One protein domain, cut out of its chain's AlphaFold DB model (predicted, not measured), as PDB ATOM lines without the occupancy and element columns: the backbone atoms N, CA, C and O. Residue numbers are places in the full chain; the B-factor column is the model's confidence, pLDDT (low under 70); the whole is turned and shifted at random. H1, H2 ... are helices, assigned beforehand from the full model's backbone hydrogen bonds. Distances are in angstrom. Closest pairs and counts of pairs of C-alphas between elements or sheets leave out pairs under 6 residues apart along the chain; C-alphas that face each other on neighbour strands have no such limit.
ATOM      1  N   ASP A 304      17.439  14.528 -42.335       93.62
ATOM      2  CA  ASP A 304      18.428  14.092 -41.339       93.62
ATOM      3  C   ASP A 304      18.483  12.561 -41.245       93.62
ATOM      4  O   ASP A 304      17.516  11.897 -40.872       93.62
ATOM      5  N   SER A 305      19.643  11.977 -41.552       94.19
ATOM      6  CA  SER A 305      19.901  10.538 -41.409       94.19
ATOM      7  C   SER A 305      19.619   9.977 -40.000       94.19
ATOM      8  O   SER A 305      19.320   8.785 -39.872       94.19
ATOM      9  N   LYS A 306      19.679  10.798 -38.942       92.38
ATOM     10  CA  LYS A 306      19.381  10.388 -37.558       92.38
ATOM     11  C   LYS A 306      17.915  10.050 -37.327       92.38
ATOM     12  O   LYS A 306      17.651   9.175 -36.505       92.38
ATOM     13  N   ASP A 307      16.995  10.633 -38.095       90.75
ATOM     14  CA  ASP A 307      15.570  10.273 -38.051       90.75
ATOM     15  C   ASP A 307      15.344   8.785 -38.337       90.75
ATOM     16  O   ASP A 307      14.372   8.204 -37.871       90.75
ATOM     17  N   VAL A 308      16.252   8.173 -39.104       92.06
ATOM     18  CA  VAL A 308      16.237   6.750 -39.442       92.06
ATOM     19  C   VAL A 308      17.167   5.968 -38.531       92.06
ATOM     20  O   VAL A 308      16.748   5.029 -37.853       92.06
ATOM     21  N   THR A 309      18.440   6.355 -38.501       91.75
ATOM     22  CA  THR A 309      19.495   5.593 -37.818       91.75
ATOM     23  C   THR A 309      19.362   5.618 -36.293       91.75
ATOM     24  O   THR A 309      19.823   4.697 -35.624       91.75
ATOM     25  N   GLY A 310      18.695   6.624 -35.721       88.94
ATOM     26  CA  GLY A 310      18.434   6.734 -34.283       88.94
ATOM     27  C   GLY A 310      17.244   5.909 -33.782       88.94
ATOM     28  O   GLY A 310      17.020   5.831 -32.577       88.94
ATOM     29  N   THR A 311      16.470   5.287 -34.674       87.56
ATOM     30  CA  THR A 311      15.271   4.528 -34.290       87.56
ATOM     31  C   THR A 311      15.598   3.180 -33.645       87.56
ATOM     32  O   THR A 311      16.595   2.529 -33.961       87.56
ATOM     33  N   SER A 312      14.710   2.704 -32.768       86.25
ATOM     34  CA  SER A 312      14.877   1.408 -32.092       86.25
ATOM     35  C   SER A 312      14.896   0.226 -33.063       86.25
ATOM     36  O   SER A 312      15.658  -0.719 -32.853       86.25
ATOM     37  N   TRP A 313      14.102   0.276 -34.141       84.88
ATOM     38  CA  TRP A 313      14.105  -0.775 -35.162       84.88
ATOM     39  C   TRP A 313      15.444  -0.810 -35.906       84.88
ATOM     40  O   TRP A 313      15.999  -1.891 -36.088       84.88
ATOM     41  N   TYR A 314      16.008   0.354 -36.256       88.06
ATOM     42  CA  TYR A 314      17.301   0.424 -36.931       88.06
ATOM     43  C   TYR A 314      18.409  -0.126 -36.037       88.06
ATOM     44  O   TYR A 314      19.202  -0.953 -36.472       88.06
ATOM     45  N   GLN A 315      18.436   0.273 -34.765       87.75
ATOM     46  CA  GLN A 315      19.430  -0.221 -33.810       87.75
ATOM     47  C   GLN A 315      19.302  -1.732 -33.576       87.75
ATOM     48  O   GLN A 315      20.307  -2.436 -33.477       87.75
ATOM     49  N   THR A 316      18.075  -2.255 -33.555       84.12
ATOM     50  CA  THR A 316      17.828  -3.694 -33.417       84.12
ATOM     51  C   THR A 316      18.341  -4.461 -34.633       84.12
ATOM     52  O   THR A 316      19.070  -5.438 -34.474       84.12
ATOM     53  N   GLU A 317      18.011  -4.021 -35.846       80.94
ATOM     54  CA  GLU A 317      18.353  -4.745 -37.074       80.94
ATOM     55  C   GLU A 317      19.801  -4.513 -37.547       80.94
ATOM     56  O   GLU A 317      20.417  -5.437 -38.077       80.94
ATOM     57  N   PHE A 318      20.367  -3.322 -37.310       82.25
ATOM     58  CA  PHE A 318      21.631  -2.852 -37.903       82.25
ATOM     59  C   PHE A 318      22.653  -2.267 -36.900       82.25
ATOM     60  O   PHE A 318      23.760  -1.909 -37.299       82.25
ATOM     61  N   GLY A 319      22.343  -2.166 -35.600       67.81
ATOM     62  CA  GLY A 319      23.145  -1.396 -34.628       67.81
ATOM     63  C   GLY A 319      24.558  -1.919 -34.318       67.81
ATOM     64  O   GLY A 319      25.403  -1.150 -33.870       67.81
ATOM     65  N   LEU A 320      24.854  -3.203 -34.570       59.78
ATOM     66  CA  LEU A 320      26.195  -3.786 -34.352       59.78
ATOM     67  C   LEU A 320      26.925  -4.165 -35.648       59.78
ATOM     68  O   LEU A 320      28.147  -4.296 -35.647       59.78
ATOM     69  N   THR A 321      26.209  -4.339 -36.761       58.12
ATOM     70  CA  THR A 321      26.796  -4.533 -38.092       58.12
ATOM     71  C   THR A 321      25.860  -3.931 -39.139       58.12
ATOM     72  O   THR A 321      24.651  -4.112 -39.064       58.12
ATOM     73  N   SER A 322      26.404  -3.281 -40.172       55.09
ATOM     74  CA  SER A 322      25.619  -2.781 -41.315       55.09
ATOM     75  C   SER A 322      25.054  -3.898 -42.207       55.09
ATOM     76  O   SER A 322      24.481  -3.626 -43.262       55.09
ATOM     77  N   LYS A 323      25.239  -5.167 -41.818       57.97
ATOM     78  CA  LYS A 323      24.781  -6.331 -42.569       57.97
ATOM     79  C   LYS A 323      23.419  -6.771 -42.027       57.97
ATOM     80  O   LYS A 323      23.311  -7.002 -40.826       57.97
ATOM     81  N   PRO A 324      22.403  -6.939 -42.889       61.09
ATOM     82  CA  PRO A 324      21.097  -7.407 -42.450       61.09
ATOM     83  C   PRO A 324      21.203  -8.781 -41.784       61.09
ATOM     84  O   PRO A 324      21.919  -9.663 -42.268       61.09
ATOM     85  N   ARG A 325      20.444  -8.980 -40.699       62.53
ATOM     86  CA  ARG A 325      20.357 -10.265 -39.975       62.53
ATOM     87  C   ARG A 325      19.874 -11.417 -40.863       62.53
ATOM     88  O   ARG A 325      20.218 -12.572 -40.625       62.53
ATOM     89  N   ASN A 556       5.657  -8.765 -45.216       87.31
ATOM     90  CA  ASN A 556       6.821  -9.316 -44.508       87.31
ATOM     91  C   ASN A 556       8.093  -9.356 -45.366       87.31
ATOM     92  O   ASN A 556       9.192  -9.128 -44.858       87.31
ATOM     93  N   ASP A 557       7.963  -9.649 -46.660       90.00
ATOM     94  CA  ASP A 557       9.104  -9.663 -47.579       90.00
ATOM     95  C   ASP A 557       9.465  -8.243 -48.012       90.00
ATOM     96  O   ASP A 557      10.643  -7.880 -48.020       90.00
ATOM     97  N   ALA A 558       8.457  -7.399 -48.255       92.38
ATOM     98  CA  ALA A 558       8.650  -5.977 -48.516       92.38
ATOM     99  C   ALA A 558       9.452  -5.294 -47.396       92.38
ATOM    100  O   ALA A 558      10.366  -4.522 -47.688       92.38
ATOM    101  N   LEU A 559       9.163  -5.624 -46.129       88.94
ATOM    102  CA  LEU A 559       9.791  -5.008 -44.956       88.94
ATOM    103  C   LEU A 559      11.295  -5.210 -44.947       88.94
ATOM    104  O   LEU A 559      12.044  -4.243 -44.830       88.94
ATOM    105  N   LYS A 560      11.732  -6.453 -45.150       88.12
ATOM    106  CA  LYS A 560      13.152  -6.816 -45.156       88.12
ATOM    107  C   LYS A 560      13.917  -6.014 -46.208       88.12
ATOM    108  O   LYS A 560      14.980  -5.471 -45.924       88.12
ATOM    109  N   HIS A 561      13.365  -5.911 -47.416       93.25
ATOM    110  CA  HIS A 561      14.021  -5.224 -48.524       93.25
ATOM    111  C   HIS A 561      13.999  -3.697 -48.372       93.25
ATOM    112  O   HIS A 561      15.037  -3.053 -48.532       93.25
ATOM    113  N   LEU A 562      12.859  -3.105 -48.004       93.00
ATOM    114  CA  LEU A 562      12.762  -1.657 -47.807       93.00
ATOM    115  C   LEU A 562      13.613  -1.179 -46.624       93.00
ATOM    116  O   LEU A 562      14.245  -0.134 -46.735       93.00
ATOM    117  N   GLN A 563      13.716  -1.952 -45.538       90.06
ATOM    118  CA  GLN A 563      14.608  -1.627 -44.418       90.06
ATOM    119  C   GLN A 563      16.085  -1.653 -44.822       90.06
ATOM    120  O   GLN A 563      16.830  -0.762 -44.425       90.06
ATOM    121  N   VAL A 564      16.517  -2.619 -45.642       90.56
ATOM    122  CA  VAL A 564      17.895  -2.658 -46.169       90.56
ATOM    123  C   VAL A 564      18.173  -1.451 -47.062       90.56
ATOM    124  O   VAL A 564      19.213  -0.808 -46.919       90.56
ATOM    125  N   ALA A 565      17.245  -1.116 -47.961       94.31
ATOM    126  CA  ALA A 565      17.378   0.059 -48.815       94.31
ATOM    127  C   ALA A 565      17.457   1.348 -47.980       94.31
ATOM    128  O   ALA A 565      18.363   2.160 -48.178       94.31
ATOM    129  N   LEU A 566      16.565   1.492 -46.993       93.00
ATOM    130  CA  LEU A 566      16.508   2.647 -46.100       93.00
ATOM    131  C   LEU A 566      17.761   2.755 -45.231       93.00
ATOM    132  O   LEU A 566      18.254   3.852 -44.998       93.00
ATOM    133  N   ALA A 567      18.325   1.631 -44.789       91.31
ATOM    134  CA  ALA A 567      19.525   1.642 -43.970       91.31
ATOM    135  C   ALA A 567      20.768   2.137 -44.723       91.31
ATOM    136  O   ALA A 567      21.639   2.764 -44.121       91.31
ATOM    137  N   GLN A 568      20.846   1.882 -46.031       91.50
ATOM    138  CA  GLN A 568      21.940   2.358 -46.882       91.50
ATOM    139  C   GLN A 568      21.739   3.788 -47.383       91.50
ATOM    140  O   GLN A 568      22.709   4.511 -47.615       91.50
ATOM    141  N   LYS A 569      20.482   4.186 -47.578       94.62
ATOM    142  CA  LYS A 569      20.087   5.508 -48.061       94.62
ATOM    143  C   LYS A 569      19.082   6.140 -47.094       94.62
ATOM    144  O   LYS A 569      17.930   6.365 -47.459       94.62
ATOM    145  N   PRO A 570      19.507   6.455 -45.856       94.56
ATOM    146  CA  PRO A 570      18.598   6.933 -44.822       94.56
ATOM    147  C   PRO A 570      18.002   8.296 -45.148       94.56
ATOM    148  O   PRO A 570      16.978   8.636 -44.579       94.56
ATOM    149  N   THR A 571      18.606   9.087 -46.030       95.12
ATOM    150  CA  THR A 571      18.130  10.425 -46.413       95.12
ATOM    151  C   THR A 571      17.274  10.426 -47.681       95.12
ATOM    152  O   THR A 571      16.804  11.485 -48.073       95.12
ATOM    153  N   GLU A 572      17.062   9.269 -48.320       94.56
ATOM    154  CA  GLU A 572      16.329   9.164 -49.584       94.56
ATOM    155  C   GLU A 572      14.803   9.253 -49.350       94.56
ATOM    156  O   GLU A 572      14.227   8.352 -48.723       94.56
ATOM    157  N   PRO A 573      14.125  10.307 -49.847       93.44
ATOM    158  CA  PRO A 573      12.714  10.581 -49.553       93.44
ATOM    159  C   PRO A 573      11.775   9.487 -50.058       93.44
ATOM    160  O   PRO A 573      10.859   9.075 -49.344       93.44
ATOM    161  N   SER A 574      12.031   8.977 -51.266       92.62
ATOM    162  CA  SER A 574      11.233   7.913 -51.874       92.62
ATOM    163  C   SER A 574      11.260   6.646 -51.010       92.62
ATOM    164  O   SER A 574      10.216   6.096 -50.661       92.62
ATOM    165  N   ILE A 575      12.443   6.223 -50.557       94.81
ATOM    166  CA  ILE A 575      12.599   5.040 -49.702       94.81
ATOM    167  C   ILE A 575      11.924   5.247 -48.343       94.81
ATOM    168  O   ILE A 575      11.228   4.340 -47.879       94.81
ATOM    169  N   ARG A 576      12.077   6.428 -47.719       94.00
ATOM    170  CA  ARG A 576      11.362   6.777 -46.478       94.00
ATOM    171  C   ARG A 576       9.855   6.644 -46.661       94.00
ATOM    172  O   ARG A 576       9.212   5.962 -45.866       94.00
ATOM    173  N   PHE A 577       9.310   7.220 -47.728       94.50
ATOM    174  CA  PHE A 577       7.880   7.176 -48.007       94.50
ATOM    175  C   PHE A 577       7.364   5.736 -48.119       94.50
ATOM    176  O   PHE A 577       6.432   5.357 -47.413       94.50
ATOM    177  N   TYR A 578       7.993   4.901 -48.950       94.81
ATOM    178  CA  TYR A 578       7.565   3.509 -49.128       94.81
ATOM    179  C   TYR A 578       7.746   2.662 -47.859       94.81
ATOM    180  O   TYR A 578       6.903   1.813 -47.567       94.81
ATOM    181  N   ALA A 579       8.810   2.893 -47.085       91.94
ATOM    182  CA  ALA A 579       9.007   2.224 -45.801       91.94
ATOM    183  C   ALA A 579       7.937   2.636 -44.776       91.94
ATOM    184  O   ALA A 579       7.392   1.778 -44.085       91.94
ATOM    185  N   GLY A 580       7.598   3.927 -44.707       91.19
ATOM    186  CA  GLY A 580       6.526   4.431 -43.852       91.19
ATOM    187  C   GLY A 580       5.154   3.892 -44.258       91.19
ATOM    188  O   GLY A 580       4.401   3.448 -43.394       91.19
ATOM    189  N   LEU A 581       4.857   3.830 -45.564       90.88
ATOM    190  CA  LEU A 581       3.623   3.225 -46.080       90.88
ATOM    191  C   LEU A 581       3.495   1.774 -45.630       90.88
ATOM    192  O   LEU A 581       2.464   1.383 -45.096       90.88
ATOM    193  N   LEU A 582       4.556   0.987 -45.810       89.31
ATOM    194  CA  LEU A 582       4.544  -0.416 -45.427       89.31
ATOM    195  C   LEU A 582       4.271  -0.609 -43.930       89.31
ATOM    196  O   LEU A 582       3.523  -1.514 -43.576       89.31
ATOM    197  N   VAL A 583       4.871   0.213 -43.064       85.25
ATOM    198  CA  VAL A 583       4.632   0.132 -41.614       85.25
ATOM    199  C   VAL A 583       3.189   0.515 -41.267       85.25
ATOM    200  O   VAL A 583       2.604  -0.119 -40.397       85.25
ATOM    201  N   LEU A 584       2.589   1.499 -41.950       82.75
ATOM    202  CA  LEU A 584       1.169   1.834 -41.754       82.75
ATOM    203  C   LEU A 584       0.203   0.778 -42.316       82.75
ATOM    204  O   LEU A 584      -0.919   0.675 -41.832       82.75
ATOM    205  N   ASP A 585       0.613   0.015 -43.330       79.56
ATOM    206  CA  ASP A 585      -0.197  -1.044 -43.950       79.56
ATOM    207  C   ASP A 585      -0.153  -2.383 -43.186       79.56
ATOM    208  O   ASP A 585      -0.804  -3.344 -43.602       79.56
ATOM    209  N   GLN A 586       0.609  -2.486 -42.094       77.38
ATOM    210  CA  GLN A 586       0.583  -3.651 -41.206       77.38
ATOM    211  C   GLN A 586      -0.596  -3.521 -40.226       77.38
ATOM    212  O   GLN A 586      -0.656  -2.576 -39.448       77.38
ATOM    213  N   ASP A 587      -1.533  -4.479 -40.260       55.44
ATOM    214  CA  ASP A 587      -2.785  -4.482 -39.474       55.44
ATOM    215  C   ASP A 587      -2.577  -4.630 -37.942       55.44
ATOM    216  O   ASP A 587      -3.526  -4.530 -37.160       55.44
ATOM    217  N   ASP A 588      -1.335  -4.822 -37.488       52.78
ATOM    218  CA  ASP A 588      -0.975  -5.164 -36.108       52.78
ATOM    219  C   ASP A 588      -0.749  -3.930 -35.208       52.78
ATOM    220  O   ASP A 588       0.275  -3.794 -34.541       52.78
ATOM    221  N   GLY A 589      -1.739  -3.039 -35.140       52.00
ATOM    222  CA  GLY A 589      -1.888  -2.073 -34.047       52.00
ATOM    223  C   GLY A 589      -0.861  -0.927 -33.942       52.00
ATOM    224  O   GLY A 589       0.238  -0.920 -34.487       52.00
ATOM    225  N   LEU A 590      -1.264   0.100 -33.190       54.59
ATOM    226  CA  LEU A 590      -0.576   1.380 -32.985       54.59
ATOM    227  C   LEU A 590       0.675   1.238 -32.096       54.59
ATOM    228  O   LEU A 590       0.689   1.654 -30.936       54.59
ATOM    229  N   GLY A 591       1.728   0.611 -32.617       65.81
ATOM    230  CA  GLY A 591       3.014   0.492 -31.931       65.81
ATOM    231  C   GLY A 591       3.878   1.766 -32.012       65.81
ATOM    232  O   GLY A 591       3.600   2.679 -32.790       65.81
ATOM    233  N   PRO A 592       5.019   1.819 -31.292       66.88
ATOM    234  CA  PRO A 592       5.985   2.925 -31.377       66.88
ATOM    235  C   PRO A 592       6.508   3.200 -32.800       66.88
ATOM    236  O   PRO A 592       7.002   4.289 -33.085       66.88
ATOM    237  N   GLN A 593       6.409   2.213 -33.698       77.94
ATOM    238  CA  GLN A 593       6.844   2.313 -35.092       77.94
ATOM    239  C   GLN A 593       5.937   3.213 -35.942       77.94
ATOM    240  O   GLN A 593       6.427   3.851 -36.873       77.94
ATOM    241  N   THR A 594       4.653   3.343 -35.587       81.31
ATOM    242  CA  THR A 594       3.696   4.201 -36.299       81.31
ATOM    243  C   THR A 594       4.155   5.659 -36.318       81.31
ATOM    244  O   THR A 594       3.992   6.351 -37.320       81.31
ATOM    245  N   ARG A 595       4.813   6.123 -35.249       81.69
ATOM    246  CA  ARG A 595       5.314   7.500 -35.157       81.69
ATOM    247  C   ARG A 595       6.354   7.809 -36.237       81.69
ATOM    248  O   ARG A 595       6.235   8.819 -36.927       81.69
ATOM    249  N   TYR A 596       7.333   6.921 -36.417       85.88
ATOM    250  CA  TYR A 596       8.354   7.069 -37.458       85.88
ATOM    251  C   TYR A 596       7.761   6.877 -38.857       85.88
ATOM    252  O   TYR A 596       8.174   7.557 -39.788       85.88
ATOM    253  N   ALA A 597       6.759   6.008 -39.008       88.88
ATOM    254  CA  ALA A 597       6.082   5.793 -40.284       88.88
ATOM    255  C   ALA A 597       5.391   7.064 -40.803       88.88
ATOM    256  O   ALA A 597       5.584   7.439 -41.959       88.88
ATOM    257  N   ILE A 598       4.651   7.761 -39.932       90.00
ATOM    258  CA  ILE A 598       4.015   9.051 -40.247       90.00
ATOM    259  C   ILE A 598       5.073  10.092 -40.601       90.00
ATOM    260  O   ILE A 598       4.951  10.765 -41.622       90.00
ATOM    261  N   GLN A 599       6.135  10.191 -39.794       90.88
ATOM    262  CA  GLN A 599       7.237  11.117 -40.051       90.88
ATOM    263  C   GLN A 599       7.874  10.864 -41.426       90.88
ATOM    264  O   GLN A 599       8.062  11.804 -42.191       90.88
ATOM    265  N   TYR A 600       8.167   9.608 -41.773       92.75
ATOM    266  CA  TYR A 600       8.778   9.252 -43.053       92.75
ATOM    267  C   TYR A 600       7.866   9.525 -44.250       92.75
ATOM    268  O   TYR A 600       8.332  10.036 -45.267       92.75
ATOM    269  N   LEU A 601       6.573   9.204 -44.134       92.75
ATOM    270  CA  LEU A 601       5.584   9.502 -45.169       92.75
ATOM    271  C   LEU A 601       5.454  11.007 -45.391       92.75
ATOM    272  O   LEU A 601       5.492  11.454 -46.536       92.75
ATOM    273  N   GLN A 602       5.359  11.788 -44.313       93.44
ATOM    274  CA  GLN A 602       5.293  13.240 -44.406       93.44
ATOM    275  C   GLN A 602       6.570  13.830 -45.012       93.44
ATOM    276  O   GLN A 602       6.472  14.657 -45.905       93.44
ATOM    277  N   GLN A 603       7.757  13.396 -44.583       93.50
ATOM    278  CA  GLN A 603       9.028  13.885 -45.132       93.50
ATOM    279  C   GLN A 603       9.173  13.572 -46.622       93.50
ATOM    280  O   GLN A 603       9.617  14.420 -47.393       93.50
ATOM    281  N   GLY A 604       8.765  12.370 -47.043       93.19
ATOM    282  CA  GLY A 604       8.691  12.037 -48.459       93.19
ATOM    283  C   GLY A 604       7.736  12.976 -49.199       93.19
ATOM    284  O   GLY A 604       8.100  13.550 -50.219       93.19
ATOM    285  N   LEU A 605       6.525  13.160 -48.674       93.44
ATOM    286  CA  LEU A 605       5.509  14.016 -49.282       93.44
ATOM    287  C   LEU A 605       5.960  15.478 -49.389       93.44
ATOM    288  O   LEU A 605       5.778  16.111 -50.421       93.44
ATOM    289  N   GLU A 606       6.585  16.012 -48.344       93.88
ATOM    290  CA  GLU A 606       7.156  17.356 -48.326       93.88
ATOM    291  C   GLU A 606       8.232  17.536 -49.396       93.88
ATOM    292  O   GLU A 606       8.241  18.564 -50.078       93.88
ATOM    293  N   GLN A 607       9.109  16.541 -49.574       92.44
ATOM    294  CA  GLN A 607      10.115  16.592 -50.627       92.44
ATOM    295  C   GLN A 607       9.469  16.560 -52.013       92.44
ATOM    296  O   GLN A 607       9.797  17.401 -52.841       92.44
ATOM    297  N   LEU A 608       8.494  15.672 -52.241       91.12
ATOM    298  CA  LEU A 608       7.752  15.617 -53.504       91.12
ATOM    299  C   LEU A 608       7.146  16.979 -53.858       91.12
ATOM    300  O   LEU A 608       7.265  17.451 -54.985       91.12
ATOM    301  N   LEU A 609       6.487  17.620 -52.894       91.62
ATOM    302  CA  LEU A 609       5.856  18.920 -53.104       91.62
ATOM    303  C   LEU A 609       6.882  20.032 -53.339       91.62
ATOM    304  O   LEU A 609       6.617  20.936 -54.126       91.62
ATOM    305  N   THR A 610       8.046  19.951 -52.695       90.75
ATOM    306  CA  THR A 610       9.169  20.872 -52.922       90.75
ATOM    307  C   THR A 610       9.741  20.700 -54.333       90.75
ATOM    308  O   THR A 610       9.928  21.685 -55.045       90.75
ATOM    309  N   ASP A 611       9.925  19.462 -54.793       87.00
ATOM    310  CA  ASP A 611      10.433  19.161 -56.135       87.00
ATOM    311  C   ASP A 611       9.453  19.617 -57.231       87.00
ATOM    312  O   ASP A 611       9.868  20.120 -58.276       87.00
ATOM    313  N   LEU A 612       8.141  19.525 -56.974       86.25
ATOM    314  CA  LEU A 612       7.100  20.058 -57.863       86.25
ATOM    315  C   LEU A 612       7.088  21.596 -57.927       86.25
ATOM    316  O   LEU A 612       6.593  22.156 -58.905       86.25
ATOM    317  N   GLN A 613       7.608  22.288 -56.907       84.19
ATOM    318  CA  GLN A 613       7.711  23.751 -56.895       84.19
ATOM    319  C   GLN A 613       8.897  24.267 -57.713       84.19
ATOM    320  O   GLN A 613       8.802  25.283 -58.401       84.19
ATOM    321  N   THR A 614      10.023  23.572 -57.648       73.94
ATOM    322  CA  THR A 614      11.218  23.904 -58.422       73.94
ATOM    323  C   THR A 614      11.541  22.726 -59.324       73.94
ATOM    324  O   THR A 614      12.460  21.969 -58.999       73.94
ATOM    325  N   PRO A 615      10.793  22.527 -60.430       60.56
ATOM    326  CA  PRO A 615      11.102  21.459 -61.364       60.56
ATOM    327  C   PRO A 615      12.519  21.698 -61.881       60.56
ATOM    328  O   PRO A 615      12.770  22.605 -62.669       60.56
ATOM    329  N   SER A 616      13.473  20.938 -61.349       52.44
ATOM    330  CA  SER A 616      14.857  21.050 -61.775       52.44
ATOM    331  C   SER A 616      14.958  20.596 -63.233       52.44
ATOM    332  O   SER A 616      14.468  19.520 -63.589       52.44
ATOM    333  N   ASP A 617      15.677  21.356 -64.061       45.00
ATOM    334  CA  ASP A 617      16.110  20.898 -65.394       45.00
ATOM    335  C   ASP A 617      16.966  19.609 -65.313       45.00
ATOM    336  O   ASP A 617      17.207  18.927 -66.309       45.00
ATOM    337  N   ASN A 618      17.382  19.212 -64.102       36.38
ATOM    338  CA  ASN A 618      18.213  18.042 -63.821       36.38
ATOM    339  C   ASN A 618      17.532  16.684 -64.059       36.38
ATOM    340  O   ASN A 618      18.222  15.661 -64.036       36.38
ATOM    341  N   SER A 619      16.227  16.627 -64.347       39.97
ATOM    342  CA  SER A 619      15.574  15.366 -64.751       39.97
ATOM    343  C   SER A 619      16.029  14.853 -66.134       39.97
ATOM    344  O   SER A 619      15.762  13.699 -66.488       39.97
ATOM    345  N   ALA A 620      16.778  15.667 -66.892       35.06
ATOM    346  CA  ALA A 620      17.245  15.365 -68.244       35.06
ATOM    347  C   ALA A 620      18.508  14.478 -68.342       35.06
ATOM    348  O   ALA A 620      18.859  14.062 -69.445       35.06
ATOM    349  N   ASN A 621      19.189  14.142 -67.238       40.16
ATOM    350  CA  ASN A 621      20.538  13.553 -67.319       40.16
ATOM    351  C   ASN A 621      20.625  12.013 -67.328       40.16
ATOM    352  O   ASN A 621      21.728  11.471 -67.344       40.16
ATOM    353  N   HIS A 622      19.506  11.283 -67.381       55.53
ATOM    354  CA  HIS A 622      19.531   9.831 -67.597       55.53
ATOM    355  C   HIS A 622      18.505   9.432 -68.663       55.53
ATOM    356  O   HIS A 622      17.319   9.695 -68.497       55.53
ATOM    357  N   GLU A 623      18.932   8.754 -69.738       62.06
ATOM    358  CA  GLU A 623      18.089   8.432 -70.916       62.06
ATOM    359  C   GLU A 623      16.778   7.685 -70.580       62.06
ATOM    360  O   GLU A 623      15.857   7.657 -71.392       62.06
ATOM    361  N   LEU A 624      16.690   7.092 -69.384       71.81
ATOM    362  CA  LEU A 624      15.580   6.265 -68.904       71.81
ATOM    363  C   LEU A 624      14.722   6.918 -67.802       71.81
ATOM    364  O   LEU A 624      13.734   6.317 -67.395       71.81
ATOM    365  N   SER A 625      15.072   8.108 -67.299       72.31
ATOM    366  CA  SER A 625      14.426   8.718 -66.114       72.31
ATOM    367  C   SER A 625      12.924   8.976 -66.274       72.31
ATOM    368  O   SER A 625      12.207   9.032 -65.285       72.31
ATOM    369  N   PHE A 626      12.441   9.101 -67.511       80.81
ATOM    370  CA  PHE A 626      11.033   9.362 -67.815       80.81
ATOM    371  C   PHE A 626      10.121   8.126 -67.681       80.81
ATOM    372  O   PHE A 626       8.903   8.267 -67.776       80.81
ATOM    373  N   LEU A 627      10.688   6.919 -67.540       87.75
ATOM    374  CA  LEU A 627       9.910   5.690 -67.366       87.75
ATOM    375  C   LEU A 627       9.258   5.685 -65.984       87.75
ATOM    376  O   LEU A 627       9.941   5.882 -64.981       87.75
ATOM    377  N   ARG A 628       7.964   5.372 -65.904       86.88
ATOM    378  CA  ARG A 628       7.210   5.288 -64.641       86.88
ATOM    379  C   ARG A 628       7.773   4.258 -63.663       86.88
ATOM    380  O   ARG A 628       7.705   4.457 -62.455       86.88
ATOM    381  N   ALA A 629       8.353   3.174 -64.173       89.12
ATOM    382  CA  ALA A 629       9.047   2.164 -63.370       89.12
ATOM    383  C   ALA A 629      10.265   2.721 -62.597       89.12
ATOM    384  O   ALA A 629      10.700   2.132 -61.597       89.12
ATOM    385  N   LEU A 630      10.826   3.845 -63.059       89.12
ATOM    386  CA  LEU A 630      11.932   4.568 -62.426       89.12
ATOM    387  C   LEU A 630      11.464   5.857 -61.736       89.12
ATOM    388  O   LEU A 630      11.981   6.181 -60.670       89.12
ATOM    389  N   ASP A 631      10.447   6.534 -62.272       86.44
ATOM    390  CA  ASP A 631       9.759   7.668 -61.646       86.44
ATOM    391  C   ASP A 631       8.741   7.193 -60.590       86.44
ATOM    392  O   ASP A 631       7.522   7.354 -60.688       86.44
ATOM    393  N   THR A 632       9.253   6.524 -59.556       85.12
ATOM    394  CA  THR A 632       8.414   5.931 -58.503       85.12
ATOM    395  C   THR A 632       7.795   6.957 -57.567       85.12
ATOM    396  O   THR A 632       6.899   6.630 -56.793       85.12
ATOM    397  N   PHE A 633       8.293   8.188 -57.608       86.75
ATOM    398  CA  PHE A 633       7.964   9.236 -56.657       86.75
ATOM    399  C   PHE A 633       7.294  10.408 -57.369       86.75
ATOM    400  O   PHE A 633       7.748  11.542 -57.320       86.75
ATOM    401  N   SER A 634       6.202  10.093 -58.060       84.75
ATOM    402  CA  SER A 634       5.430  11.013 -58.892       84.75
ATOM    403  C   SER A 634       3.943  10.836 -58.628       84.75
ATOM    404  O   SER A 634       3.481   9.722 -58.378       84.75
ATOM    405  N   LEU A 635       3.170  11.923 -58.722       82.56
ATOM    406  CA  LEU A 635       1.714  11.909 -58.514       82.56
ATOM    407  C   LEU A 635       0.966  11.023 -59.525       82.56
ATOM    408  O   LEU A 635      -0.201  10.722 -59.320       82.56
ATOM    409  N   GLN A 636       1.624  10.548 -60.588       78.00
ATOM    410  CA  GLN A 636       1.058   9.547 -61.501       78.00
ATOM    411  C   GLN A 636       1.183   8.106 -60.978       78.00
ATOM    412  O   GLN A 636       0.576   7.189 -61.537       78.00
ATOM    413  N   ASN A 637       1.984   7.873 -59.934       83.06
ATOM    414  CA  ASN A 637       2.223   6.549 -59.382       83.06
ATOM    415  C   ASN A 637       1.102   6.149 -58.411       83.06
ATOM    416  O   ASN A 637       0.900   6.755 -57.357       83.06
ATOM    417  N   ILE A 638       0.397   5.062 -58.729       81.12
ATOM    418  CA  ILE A 638      -0.729   4.578 -57.922       81.12
ATOM    419  C   ILE A 638      -0.330   4.160 -56.500       81.12
ATOM    420  O   ILE A 638      -1.137   4.292 -55.583       81.12
ATOM    421  N   GLN A 639       0.886   3.644 -56.285       82.44
ATOM    422  CA  GLN A 639       1.341   3.291 -54.938       82.44
ATOM    423  C   GLN A 639       1.609   4.535 -54.098       82.44
ATOM    424  O   GLN A 639       1.265   4.543 -52.919       82.44
ATOM    425  N   LEU A 640       2.167   5.585 -54.707       89.81
ATOM    426  CA  LEU A 640       2.336   6.873 -54.044       89.81
ATOM    427  C   LEU A 640       0.974   7.436 -53.617       89.81
ATOM    428  O   LEU A 640       0.790   7.731 -52.440       89.81
ATOM    429  N   ILE A 641      -0.004   7.495 -54.531       88.50
ATOM    430  CA  ILE A 641      -1.365   7.973 -54.221       88.50
ATOM    431  C   ILE A 641      -1.994   7.146 -53.091       88.50
ATOM    432  O   ILE A 641      -2.580   7.708 -52.168       88.50
ATOM    433  N   LYS A 642      -1.840   5.814 -53.114       85.19
ATOM    434  CA  LYS A 642      -2.286   4.950 -52.010       85.19
ATOM    435  C   LYS A 642      -1.615   5.329 -50.693       85.19
ATOM    436  O   LYS A 642      -2.300   5.377 -49.680       85.19
ATOM    437  N   GLY A 643      -0.316   5.621 -50.705       89.06
ATOM    438  CA  GLY A 643       0.408   6.069 -49.520       89.06
ATOM    439  C   GLY A 643      -0.094   7.399 -48.970       89.06
ATOM    440  O   GLY A 643      -0.315   7.510 -47.768       89.06
ATOM    441  N   ILE A 644      -0.362   8.369 -49.847       92.25
ATOM    442  CA  ILE A 644      -0.955   9.661 -49.474       92.25
ATOM    443  C   ILE A 644      -2.348   9.440 -48.867       92.25
ATOM    444  O   ILE A 644      -2.639   9.941 -47.784       92.25
ATOM    445  N   TYR A 645      -3.191   8.633 -49.516       90.81
ATOM    446  CA  TYR A 645      -4.527   8.306 -49.019       90.81
ATOM    447  C   TYR A 645      -4.475   7.614 -47.653       90.81
ATOM    448  O   TYR A 645      -5.205   7.983 -46.733       90.81
ATOM    449  N   ARG A 646      -3.582   6.633 -47.485       88.50
ATOM    450  CA  ARG A 646      -3.375   5.940 -46.209       88.50
ATOM    451  C   ARG A 646      -2.918   6.893 -45.112       88.50
ATOM    452  O   ARG A 646      -3.515   6.877 -44.044       88.50
ATOM    453  N   LEU A 647      -1.937   7.754 -45.384       90.94
ATOM    454  CA  LEU A 647      -1.506   8.778 -44.433       90.94
ATOM    455  C   LEU A 647      -2.679   9.686 -44.040       90.94
ATOM    456  O   LEU A 647      -2.973   9.831 -42.860       90.94
ATOM    457  N   GLY A 648      -3.381  10.253 -45.021       91.06
ATOM    458  CA  GLY A 648      -4.481  11.181 -44.781       91.06
ATOM    459  C   GLY A 648      -5.637  10.560 -43.992       91.06
ATOM    460  O   GLY A 648      -6.097  11.136 -43.012       91.06
ATOM    461  N   THR A 649      -6.061   9.347 -44.362       88.88
ATOM    462  CA  THR A 649      -7.105   8.607 -43.626       88.88
ATOM    463  C   THR A 649      -6.692   8.269 -42.199       88.88
ATOM    464  O   THR A 649      -7.503   8.380 -41.283       88.88
ATOM    465  N   PHE A 650      -5.429   7.898 -41.997       86.94
ATOM    466  CA  PHE A 650      -4.892   7.593 -40.678       86.94
ATOM    467  C   PHE A 650      -4.859   8.834 -39.770       86.94
ATOM    468  O   PHE A 650      -5.167   8.748 -38.582       86.94
ATOM    469  N   LEU A 651      -4.540  10.004 -40.330       89.19
ATOM    470  CA  LEU A 651      -4.459  11.260 -39.584       89.19
ATOM    471  C   LEU A 651      -5.816  11.785 -39.084       89.19
ATOM    472  O   LEU A 651      -5.811  12.639 -38.203       89.19
ATOM    473  N   PHE A 652      -6.959  11.297 -39.585       87.00
ATOM    474  CA  PHE A 652      -8.276  11.689 -39.054       87.00
ATOM    475  C   PHE A 652      -8.505  11.224 -37.614       87.00
ATOM    476  O   PHE A 652      -9.176  11.911 -36.851       87.00
ATOM    477  N   ASN A 653      -7.947  10.070 -37.238       82.94
ATOM    478  CA  ASN A 653      -8.033   9.518 -35.886       82.94
ATOM    479  C   ASN A 653      -6.632   9.101 -35.417       82.94
ATOM    480  O   ASN A 653      -6.346   7.905 -35.301       82.94
ATOM    481  N   PRO A 654      -5.727  10.068 -35.191       76.62
ATOM    482  CA  PRO A 654      -4.337   9.755 -34.944       76.62
ATOM    483  C   PRO A 654      -4.135   9.210 -33.521       76.62
ATOM    484  O   PRO A 654      -4.845   9.604 -32.591       76.62
ATOM    485  N   PRO A 655      -3.131   8.342 -33.300       71.25
ATOM    486  CA  PRO A 655      -2.724   7.950 -31.958       71.25
ATOM    487  C   PRO A 655      -2.198   9.153 -31.164       71.25
ATOM    488  O   PRO A 655      -1.695  10.130 -31.727       71.25
ATOM    489  N   ALA A 656      -2.243   9.057 -29.833       73.88
ATOM    490  CA  ALA A 656      -1.606  10.043 -28.967       73.88
ATOM    491  C   ALA A 656      -0.092  10.137 -29.257       73.88
ATOM    492  O   ALA A 656       0.576   9.123 -29.455       73.88
ATOM    493  N   GLY A 657       0.460  11.355 -29.240       72.81
ATOM    494  CA  GLY A 657       1.903  11.576 -29.401       72.81
ATOM    495  C   GLY A 657       2.408  11.605 -30.848       72.81
ATOM    496  O   GLY A 657       3.532  11.165 -31.107       72.81
ATOM    497  N   LEU A 658       1.614  12.139 -31.786       78.44
ATOM    498  CA  LEU A 658       2.065  12.444 -33.151       78.44
ATOM    499  C   LEU A 658       3.423  13.182 -33.174       78.44
ATOM    500  O   LEU A 658       3.782  13.867 -32.206       78.44
ATOM    501  N   PRO A 659       4.210  13.045 -34.257       79.06
ATOM    502  CA  PRO A 659       5.360  13.913 -34.482       79.06
ATOM    503  C   PRO A 659       4.966  15.392 -34.358       79.06
ATOM    504  O   PRO A 659       3.873  15.800 -34.767       79.06
ATOM    505  N   GLU A 660       5.853  16.209 -33.792       72.94
ATOM    506  CA  GLU A 660       5.658  17.658 -33.825       72.94
ATOM    507  C   GLU A 660       5.561  18.116 -35.283       72.94
ATOM    508  O   GLU A 660       6.291  17.615 -36.138       72.94
ATOM    509  N   ARG A 661       4.676  19.080 -35.564       88.62
ATOM    510  CA  ARG A 661       4.486  19.630 -36.915       88.62
ATOM    511  C   ARG A 661       4.008  18.586 -37.931       88.62
ATOM    512  O   ARG A 661       4.538  18.500 -39.037       88.62
ATOM    513  N   THR A 662       3.012  17.787 -37.554       90.44
ATOM    514  CA  THR A 662       2.344  16.867 -38.487       90.44
ATOM    515  C   THR A 662       1.346  17.632 -39.366       90.44
ATOM    516  O   THR A 662       0.648  18.514 -38.863       90.44
ATOM    517  N   MET A 663       1.282  17.325 -40.667       92.50
ATOM    518  CA  MET A 663       0.264  17.877 -41.579       92.50
ATOM    519  C   MET A 663      -1.157  17.511 -41.136       92.50
ATOM    520  O   MET A 663      -1.367  16.470 -40.512       92.50
ATOM    521  N   SER A 664      -2.148  18.331 -41.494       90.00
ATOM    522  CA  SER A 664      -3.550  17.955 -41.272       90.00
ATOM    523  C   SER A 664      -4.015  16.877 -42.270       90.00
ATOM    524  O   SER A 664      -3.443  16.764 -43.364       90.00
ATOM    525  N   PRO A 665      -5.061  16.096 -41.938       90.56
ATOM    526  CA  PRO A 665      -5.660  15.126 -42.860       90.56
ATOM    527  C   PRO A 665      -6.046  15.750 -44.201       90.56
ATOM    528  O   PRO A 665      -5.766  15.181 -45.253       90.56
ATOM    529  N   GLU A 666      -6.637  16.944 -44.171       86.19
ATOM    530  CA  GLU A 666      -7.089  17.677 -45.353       86.19
ATOM    531  C   GLU A 666      -5.899  18.048 -46.240       86.19
ATOM    532  O   GLU A 666      -5.906  17.749 -47.435       86.19
ATOM    533  N   GLN A 667      -4.827  18.602 -45.652       88.62
ATOM    534  CA  GLN A 667      -3.607  18.965 -46.386       88.62
ATOM    535  C   GLN A 667      -3.012  17.775 -47.145       88.62
ATOM    536  O   GLN A 667      -2.562  17.928 -48.281       88.62
ATOM    537  N   VAL A 668      -3.039  16.587 -46.533       91.25
ATOM    538  CA  VAL A 668      -2.559  15.353 -47.158       91.25
ATOM    539  C   VAL A 668      -3.535  14.861 -48.229       91.25
ATOM    540  O   VAL A 668      -3.125  14.581 -49.353       91.25
ATOM    541  N   LEU A 669      -4.830  14.767 -47.920       88.88
ATOM    542  CA  LEU A 669      -5.826  14.159 -48.809       88.88
ATOM    543  C   LEU A 669      -6.118  14.978 -50.057       88.88
ATOM    544  O   LEU A 669      -6.415  14.381 -51.094       88.88
ATOM    545  N   HIS A 670      -5.970  16.306 -50.014       84.62
ATOM    546  CA  HIS A 670      -6.053  17.104 -51.234       84.62
ATOM    547  C   HIS A 670      -5.071  16.570 -52.289       84.62
ATOM    548  O   HIS A 670      -5.409  16.495 -53.466       84.62
ATOM    549  N   LEU A 671      -3.894  16.076 -51.920       83.31
ATOM    550  CA  LEU A 671      -2.907  15.605 -52.896       83.31
ATOM    551  C   LEU A 671      -3.350  14.349 -53.666       83.31
ATOM    552  O   LEU A 671      -2.883  14.139 -54.782       83.31
ATOM    553  N   CYS A 672      -4.305  13.572 -53.142       78.56
ATOM    554  CA  CYS A 672      -4.896  12.425 -53.841       78.56
ATOM    555  C   CYS A 672      -5.777  12.819 -55.037       78.56
ATOM    556  O   CYS A 672      -6.018  11.991 -55.909       78.56
ATOM    557  N   ALA A 673      -6.286  14.054 -55.072       67.31
ATOM    558  CA  ALA A 673      -7.217  14.529 -56.097       67.31
ATOM    559  C   ALA A 673      -6.524  15.257 -57.272       67.31
ATOM    560  O   ALA A 673      -7.151  16.110 -57.900       67.31
ATOM    561  N   ASN A 674      -5.212  15.065 -57.471       57.12
ATOM    562  CA  ASN A 674      -4.420  15.722 -58.530       57.12
ATOM    563  C   ASN A 674      -4.387  14.917 -59.831       57.12
ATOM    564  O   ASN A 674      -4.316  13.671 -59.752       57.12
TER     565      ASN A 674
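What this domain is: This is residues 304 to 325 and 556 to 674 of the 674 residues of an uncharacterized protein of Chiloscyllium punctatum (UniProt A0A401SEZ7). Three helices, H3, H4 and H5, fold back and forth beside one another with H4 in the middle, and a hairpin of H7 and H8 packs on H4 and H5 through H7. Short H1 and H2 lie near the end of H3 and the start of H5, while residues 613 to 627, with H6, stick out as a loop. The printed part has 141 residues with eight named helices, H1 to H8 in order, and no named strand: the class is all helix. It is compact, with a radius of gyration of the C-alphas of 15.4 A and spans of 40 by 37 by 26 A.

Where its parts are: H1 is residues 306 to 309, from C-alpha 306 at (19.381, 10.388, -37.558), and H2 residues 312 to 318. H3 is residues 556 to 568, 19.2 A; H4 573 to 584, 16.5 A; H5 593 to 613, 30.6 A. H6 is residues 617 to 621, H7 638 to 651, 19.9 A, and H8 665 to 673, 13.3 A, ending at C-alpha 673 (-7.217, 14.529, -56.097).

How they stand to each other: H1 only just touches H3, with 3 pairs of C-alphas within 8 A, the closest Thr 309 and Ala 567, 7.3 A. H4 forms a hairpin with H5, closest C-alphas Gly 580 and Ala 597, 3.8 A. H7 touches H4 at a steep tilt of 57 degrees, closest C-alphas Leu 581 and Gly 643, 5.5 A. H7 and H8 form a hairpin, a shallow tilt of 23 degrees, opposite ways, closest C-alphas Gly 648 and Pro 665, 4.5 A. H6 is apart from the other helices. Every O i to N i+4 pair is within hydrogen-bond range in H2, H4, H5 and H7; H3 has 8 of 9, H8 2 of 5 with 5 of 6 O i to N i+3, H6 0 of 1 with 1 of 2, and H1 is too short.

The domain as a whole: The farthest C-alphas, Glu 623 and Ala 656, are 46.4 A apart. Residues 326 to 555 are not printed; C-alphas 325 and 556 are 14.3 A apart across the cut. The links H6 to H7 and H7 to H8 are long. The pLDDT is under 70 at residues 319 to 325, 587 to 592, 615 to 623 and 673 to 674.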